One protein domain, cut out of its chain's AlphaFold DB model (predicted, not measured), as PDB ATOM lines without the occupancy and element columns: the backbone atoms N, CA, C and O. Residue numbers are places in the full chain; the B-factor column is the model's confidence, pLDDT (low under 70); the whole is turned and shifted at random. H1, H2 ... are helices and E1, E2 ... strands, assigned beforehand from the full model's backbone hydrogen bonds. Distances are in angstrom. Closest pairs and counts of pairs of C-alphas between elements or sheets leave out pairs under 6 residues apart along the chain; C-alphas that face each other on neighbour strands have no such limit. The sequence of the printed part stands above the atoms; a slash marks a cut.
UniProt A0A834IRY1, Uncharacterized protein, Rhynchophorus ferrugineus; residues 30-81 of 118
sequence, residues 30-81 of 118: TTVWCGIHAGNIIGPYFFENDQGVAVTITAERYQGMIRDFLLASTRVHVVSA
ATOM      1  N   THR A  30     -22.711 -23.954  -5.042       64.38
ATOM      2  CA  THR A  30     -22.914 -24.567  -3.729       64.38
ATOM      3  C   THR A  30     -24.392 -24.542  -3.374       64.38
ATOM      4  O   THR A  30     -25.034 -23.494  -3.428       64.38
ATOM      5  N   THR A  31     -24.935 -25.702  -3.000       70.00
ATOM      6  CA  THR A  31     -26.296 -25.803  -2.468       70.00
ATOM      7  C   THR A  31     -26.229 -25.827  -0.949       70.00
ATOM      8  O   THR A  31     -25.538 -26.662  -0.365       70.00
ATOM      9  N   VAL A  32     -26.971 -24.921  -0.317       75.31
ATOM     10  CA  VAL A  32     -27.056 -24.800   1.140       75.31
ATOM     11  C   VAL A  32     -28.442 -25.195   1.629       75.31
ATOM     12  O   VAL A  32     -29.440 -24.959   0.948       75.31
ATOM     13  N   TRP A  33     -28.517 -25.769   2.826       81.81
ATOM     14  CA  TRP A  33     -29.770 -25.956   3.551       81.81
ATOM     15  C   TRP A  33     -29.889 -24.921   4.664       81.81
ATOM     16  O   TRP A  33     -28.931 -24.691   5.387       81.81
ATOM     17  N   CYS A  34     -31.061 -24.318   4.832       78.00
ATOM     18  CA  CYS A  34     -31.367 -23.468   5.979       78.00
ATOM     19  C   CYS A  34     -32.793 -23.744   6.458       78.00
ATOM     20  O   CYS A  34     -33.717 -23.867   5.649       78.00
ATOM     21  N   GLY A  35     -32.983 -23.811   7.773       75.81
ATOM     22  CA  GLY A  35     -34.299 -23.938   8.391       75.81
ATOM     23  C   GLY A  35     -34.790 -22.587   8.896       75.81
ATOM     24  O   GLY A  35     -34.029 -21.827   9.484       75.81
ATOM     25  N   ILE A  36     -36.070 -22.280   8.709       73.12
ATOM     26  CA  ILE A  36     -36.684 -21.086   9.302       73.12
ATOM     27  C   ILE A  36     -37.649 -21.548  10.388       73.12
ATOM     28  O   ILE A  36     -38.587 -22.299  10.126       73.12
ATOM     29  N   HIS A  37     -37.413 -21.089  11.611       70.50
ATOM     30  CA  HIS A  37     -38.285 -21.277  12.762       70.50
ATOM     31  C   HIS A  37     -38.896 -19.925  13.155       70.50
ATOM     32  O   HIS A  37     -38.389 -18.867  12.793       70.50
ATOM     33  N   ALA A  38     -39.982 -19.986  13.925       54.41
ATOM     34  CA  ALA A  38     -40.836 -18.935  14.488       54.41
ATOM     35  C   ALA A  38     -40.172 -17.743  15.233       54.41
ATOM     36  O   ALA A  38     -40.856 -16.999  15.929       54.41
ATOM     37  N   GLY A  39     -38.870 -17.542  15.071       61.56
ATOM     38  CA  GLY A  39     -38.088 -16.427  15.593       61.56
ATOM     39  C   GLY A  39     -36.599 -16.517  15.250       61.56
ATOM     40  O   GLY A  39     -35.849 -15.632  15.638       61.56
ATOM     41  N   ASN A  40     -36.150 -17.569  14.547       61.72
ATOM     42  CA  ASN A  40     -34.733 -17.854  14.328       61.72
ATOM     43  C   ASN A  40     -34.491 -18.578  13.007       61.72
ATOM     44  O   ASN A  40     -35.339 -19.334  12.528       61.72
ATOM     45  N   ILE A  41     -33.288 -18.400  12.473       68.94
ATOM     46  CA  ILE A  41     -32.782 -19.172  11.345       68.94
ATOM     47  C   ILE A  41     -31.919 -20.289  11.922       68.94
ATOM     48  O   ILE A  41     -30.976 -20.048  12.677       68.94
ATOM     49  N   ILE A  42     -32.265 -21.517  11.575       73.81
ATOM     50  CA  ILE A  42     -31.423 -22.685  11.776       73.81
ATOM     51  C   ILE A  42     -30.430 -22.664  10.616       73.81
ATOM     52  O   ILE A  42     -30.840 -22.705   9.453       73.81
ATOM     53  N   GLY A  43     -29.158 -22.466  10.974       66.19
ATOM     54  CA  GLY A  43     -28.108 -21.930  10.109       66.19
ATOM     55  C   GLY A  43     -27.868 -22.662   8.784       66.19
ATOM     56  O   GLY A  43     -28.375 -23.765   8.569       66.19
ATOM     57  N   PRO A  44     -27.079 -22.033   7.891       72.38
ATOM     58  CA  PRO A  44     -26.738 -22.615   6.607       72.38
ATOM     59  C   PRO A  44     -25.861 -23.859   6.805       72.38
ATOM     60  O   PRO A  44     -24.755 -23.772   7.332       72.38
ATOM     61  N   TYR A  45     -26.366 -25.011   6.379       77.75
ATOM     62  CA  TYR A  45     -25.612 -26.249   6.246       77.75
ATOM     63  C   TYR A  45     -25.139 -26.394   4.803       77.75
ATOM     64  O   TYR A  45     -25.950 -26.400   3.870       77.75
ATOM     65  N   PHE A  46     -23.831 -26.522   4.626       81.50
ATOM     66  CA  PHE A  46     -23.193 -26.658   3.327       81.50
ATOM     67  C   PHE A  46     -22.958 -28.135   3.032       81.50
ATOM     68  O   PHE A  46     -22.360 -28.856   3.829       81.50
ATOM     69  N   PHE A  47     -23.442 -28.602   1.883       80.62
ATOM     70  CA  PHE A  47     -23.089 -29.930   1.404       80.62
ATOM     71  C   PHE A  47     -21.763 -29.820   0.665       80.62
ATOM     72  O   PHE A  47     -21.737 -29.471  -0.516       80.62
ATOM     73  N   GLU A  48     -20.677 -30.138   1.362       84.94
ATOM     74  CA  GLU A  48     -19.310 -30.093   0.844       84.94
ATOM     75  C   GLU A  48     -18.559 -31.390   1.181       84.94
ATOM     76  O   GLU A  48     -18.954 -32.141   2.075       84.94
ATOM     77  N   ASN A  49     -17.515 -31.702   0.414       82.25
ATOM     78  CA  ASN A  49     -16.564 -32.761   0.758       82.25
ATOM     79  C   ASN A  49     -15.431 -32.212   1.647       82.25
ATOM     80  O   ASN A  49     -15.375 -31.018   1.931       82.25
ATOM     81  N   ASP A  50     -14.475 -33.065   2.017       81.88
ATOM     82  CA  ASP A  50     -13.328 -32.686   2.862       81.88
ATOM     83  C   ASP A  50     -12.424 -31.597   2.249       81.88
ATOM     84  O   ASP A  50     -11.562 -31.044   2.925       81.88
ATOM     85  N   GLN A  51     -12.597 -31.298   0.960       77.06
ATOM     86  CA  GLN A  51     -11.870 -30.260   0.228       77.06
ATOM     87  C   GLN A  51     -12.687 -28.959   0.089       77.06
ATOM     88  O   GLN A  51     -12.279 -28.064  -0.647       77.06
ATOM     89  N   GLY A  52     -13.851 -28.853   0.746       76.06
ATOM     90  CA  GLY A  52     -14.743 -27.689   0.656       76.06
ATOM     91  C   GLY A  52     -15.455 -27.557  -0.694       76.06
ATOM     92  O   GLY A  52     -15.940 -26.486  -1.051       76.06
ATOM     93  N   VAL A  53     -15.494 -28.627  -1.495       78.62
ATOM     94  CA  VAL A  53     -16.154 -28.617  -2.805       78.62
ATOM     95  C   VAL A  53     -17.603 -29.035  -2.641       78.62
ATOM     96  O   VAL A  53     -17.881 -30.090  -2.068       78.62
ATOM     97  N   ALA A  54     -18.512 -28.238  -3.199       78.12
ATOM     98  CA  ALA A  54     -19.935 -28.529  -3.219       78.12
ATOM     99  C   ALA A  54     -20.228 -29.917  -3.790       78.12
ATOM    100  O   ALA A  54     -19.724 -30.304  -4.847       78.12
ATOM    101  N   VAL A  55     -21.096 -30.652  -3.108       83.56
ATOM    102  CA  VAL A  55     -21.485 -32.002  -3.512       83.56
ATOM    103  C   VAL A  55     -22.974 -32.093  -3.796       83.56
ATOM    104  O   VAL A  55     -23.796 -31.393  -3.205       83.56
ATOM    105  N   THR A  56     -23.337 -33.014  -4.687       85.94
ATOM    106  CA  THR A  56     -24.738 -33.326  -4.969       85.94
ATOM    107  C   THR A  56     -25.444 -33.794  -3.700       85.94
ATOM    108  O   THR A  56     -24.978 -34.700  -3.001       85.94
ATOM    109  N   ILE A  57     -26.599 -33.193  -3.423       85.81
ATOM    110  CA  ILE A  57     -27.451 -33.586  -2.305       85.81
ATOM    111  C   ILE A  57     -28.159 -34.885  -2.678       85.81
ATOM    112  O   ILE A  57     -28.990 -34.919  -3.583       85.81
ATOM    113  N   THR A  58     -27.833 -35.961  -1.967       89.50
ATOM    114  CA  THR A  58     -28.543 -37.239  -2.049       89.50
ATOM    115  C   THR A  58     -29.489 -37.385  -0.861       89.50
ATOM    116  O   THR A  58     -29.328 -36.712   0.160       89.50
ATOM    117  N   ALA A  59     -30.464 -38.292  -0.966       88.88
ATOM    118  CA  ALA A  59     -31.375 -38.583   0.141       88.88
ATOM    119  C   ALA A  59     -30.617 -38.999   1.415       88.88
ATOM    120  O   ALA A  59     -30.949 -38.539   2.501       88.88
ATOM    121  N   GLU A  60     -29.562 -39.804   1.276       90.56
ATOM    122  CA  GLU A  60     -28.702 -40.230   2.383       90.56
ATOM    123  C   GLU A  60     -28.002 -39.046   3.061       90.56
ATOM    124  O   GLU A  60     -28.085 -38.893   4.277       90.56
ATOM    125  N   ARG A  61     -27.386 -38.146   2.282       85.00
ATOM    126  CA  ARG A  61     -26.705 -36.951   2.814       85.00
ATOM    127  C   ARG A  61     -27.681 -35.994   3.486       85.00
ATOM    128  O   ARG A  61     -27.361 -35.398   4.507       85.00
ATOM    129  N   TYR A  62     -28.884 -35.870   2.934       87.31
ATOM    130  CA  TYR A  62     -29.946 -35.064   3.522       87.31
ATOM    131  C   TYR A  62     -30.459 -35.657   4.843       87.31
ATOM    132  O   TYR A  62     -30.655 -34.930   5.815       87.31
ATOM    133  N   GLN A  63     -30.635 -36.980   4.910       87.62
ATOM    134  CA  GLN A  63     -30.998 -37.677   6.147       87.62
ATOM    135  C   GLN A  63     -29.898 -37.575   7.208       87.62
ATOM    136  O   GLN A  63     -30.219 -37.345   8.372       87.62
ATOM    137  N   GLY A  64     -28.629 -37.705   6.808       87.06
ATOM    138  CA  GLY A  64     -27.468 -37.475   7.671       87.06
ATOM    139  C   GLY A  64     -27.471 -36.060   8.240       87.06
ATOM    140  O   GLY A  64     -27.479 -35.899   9.450       87.06
ATOM    141  N   MET A  65     -27.636 -35.034   7.398       86.38
ATOM    142  CA  MET A  65     -27.791 -33.648   7.862       86.38
ATOM    143  C   MET A  65     -28.940 -33.503   8.877       86.38
ATOM    144  O   MET A  65     -28.755 -32.909   9.935       86.38
ATOM    145  N   ILE A  66     -30.115 -34.096   8.636       85.25
ATOM    146  CA  ILE A  66     -31.210 -34.029   9.619       85.25
ATOM    147  C   ILE A  66     -30.805 -34.681  10.951       85.25
ATOM    148  O   ILE A  66     -31.070 -34.120  12.009       85.25
ATOM    149  N   ARG A  67     -30.176 -35.856  10.928       82.62
ATOM    150  CA  ARG A  67     -29.785 -36.574  12.152       82.62
ATOM    151  C   ARG A  67     -28.650 -35.871  12.893       82.62
ATOM    152  O   ARG A  67     -28.776 -35.603  14.084       82.62
ATOM    153  N   ASP A  68     -27.594 -35.530  12.176       82.06
ATOM    154  CA  ASP A  68     -26.303 -35.143  12.739       82.06
ATOM    155  C   ASP A  68     -26.180 -33.631  12.920       82.06
ATOM    156  O   ASP A  68     -25.490 -33.163  13.818       82.06
ATOM    157  N   PHE A  69     -26.868 -32.845  12.090       76.62
ATOM    158  CA  PHE A  69     -26.858 -31.391  12.193       76.62
ATOM    159  C   PHE A  69     -28.129 -30.854  12.844       76.62
ATOM    160  O   PHE A  69     -28.030 -30.029  13.744       76.62
ATOM    161  N   LEU A  70     -29.321 -31.311  12.450       75.31
ATOM    162  CA  LEU A  70     -30.569 -30.745  12.979       75.31
ATOM    163  C   LEU A  70     -30.991 -31.361  14.322       75.31
ATOM    164  O   LEU A  70     -31.363 -30.631  15.238       75.31
ATOM    165  N   LEU A  71     -30.939 -32.689  14.450       75.69
ATOM    166  CA  LEU A  71     -31.401 -33.409  15.642       75.69
ATOM    167  C   LEU A  71     -30.313 -33.527  16.715       75.69
ATOM    168  O   LEU A  71     -30.611 -33.336  17.895       75.69
ATOM    169  N   ALA A  72     -29.055 -33.776  16.331       67.25
ATOM    170  CA  ALA A  72     -27.942 -33.794  17.284       67.25
ATOM    171  C   ALA A  72     -27.640 -32.399  17.859       67.25
ATOM    172  O   ALA A  72     -27.173 -32.280  18.994       67.25
ATOM    173  N   SER A  73     -27.989 -31.327  17.140       55.31
ATOM    174  CA  SER A  73     -27.919 -29.952  17.644       55.31
ATOM    175  C   SER A  73     -29.069 -29.620  18.599       55.31
ATOM    176  O   SER A  73     -29.746 -28.610  18.447       55.31
ATOM    177  N   THR A  74     -29.243 -30.369  19.688       48.66
ATOM    178  CA  THR A  74     -30.087 -29.917  20.819       48.66
ATOM    179  C   THR A  74     -29.573 -28.592  21.441       48.66
ATOM    180  O   THR A  74     -30.212 -28.006  22.311       48.66
ATOM    181  N   ARG A  75     -28.445 -28.062  20.942       48.31
ATOM    182  CA  ARG A  75     -28.038 -26.650  20.996       48.31
ATOM    183  C   ARG A  75     -27.736 -26.125  19.585       48.31
ATOM    184  O   ARG A  75     -26.581 -25.888  19.250       48.31
ATOM    185  N   VAL A  76     -28.756 -25.977  18.738       48.94
ATOM    186  CA  VAL A  76     -28.619 -25.264  17.459       48.94
ATOM    187  C   VAL A  76     -27.980 -23.912  17.762       48.94
ATOM    188  O   VAL A  76     -28.492 -23.175  18.609       48.94
ATOM    189  N   HIS A  77     -26.877 -23.578  17.085       46.97
ATOM    190  CA  HIS A  77     -26.405 -22.200  17.009       46.97
ATOM    191  C   HIS A  77     -27.473 -21.400  16.268       46.97
ATOM    192  O   HIS A  77     -27.477 -21.262  15.046       46.97
ATOM    193  N   VAL A  78     -28.448 -20.953  17.047       49.53
ATOM    194  CA  VAL A  78     -29.469 -20.012  16.653       49.53
ATOM    195  C   VAL A  78     -28.730 -18.727  16.331       49.53
ATOM    196  O   VAL A  78     -28.262 -18.019  17.224       49.53
ATOM    197  N   VAL A  79     -28.599 -18.434  15.040       46.88
ATOM    198  CA  VAL A  79     -28.260 -17.084  14.619       46.88
ATOM    199  C   VAL A  79     -29.526 -16.278  14.874       46.88
ATOM    200  O   VAL A  79     -30.465 -16.287  14.076       46.88
ATOM    201  N   SER A  80     -29.593 -15.681  16.065       42.53
ATOM    202  CA  SER A  80     -30.643 -14.735  16.412       42.53
ATOM    203  C   SER A  80     -30.538 -13.591  15.412       42.53
ATOM    204  O   SER A  80     -29.514 -12.911  15.338       42.53
ATOM    205  N   ALA A  81     -31.568 -13.412  14.587       46.69
ATOM    206  CA  ALA A  81     -31.690 -12.178  13.833       46.69
ATOM    207  C   ALA A  81     -31.735 -11.050  14.874       46.69
ATOM    208  O   ALA A  81     -32.599 -11.091  15.748       46.69
TER     209      ALA A  81
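What this domain is: This is residues 30 to 81 of the 118 residues of an uncharacterized protein of Rhynchophorus ferrugineus (UniProt A0A834IRY1). A two-stranded antiparallel hairpin, E1 and E2, has the single helix H1 loosely over one face, mainly over E2, and the last residues return to pair briefly with E2. The 52 printed residues hold E1, E2, then H1, a mixed class. The whole is only just compact, close to loose, with a radius of gyration of the C-alphas of 11.6 A, and elongated, 31 by 20 by 16 A.

How they stand to each other: Start at E1, residues 32 to 37; a tight link leads to E2, residues 40 to 46, its antiparallel neighbour at 167 degrees. Look for N 33 and O 45, 2.8 A apart, within hydrogen-bond range. H1, residues 59 to 71, comes closest to E2 at the C-alphas of Tyr 45 and Met 65, 7.9 A; E1 and H1 are apart. In H1, 8 of 9 O i to N i+4 pairs are within hydrogen-bond range. Residues 78 to 79 pair antiparallel with residues 41 to 42 of E2.

Where its parts are: Find C-alpha 32 at (-27.056, -24.800, 1.140), where E1 begins its 16.5 A. E2 spans 18.2 A. H1 runs 16.3 A to C-alpha 71 at (-31.401, -33.409, 15.642).

The domain as a whole: The C-alphas of Ala 38 and Gln 51 are farthest apart, 34.2 A. The printed part has no cut; the link from E2 to H1 is long, 12 residues. Residues 30, 38 to 41, 43 and 72 to 81 have pLDDT under 70.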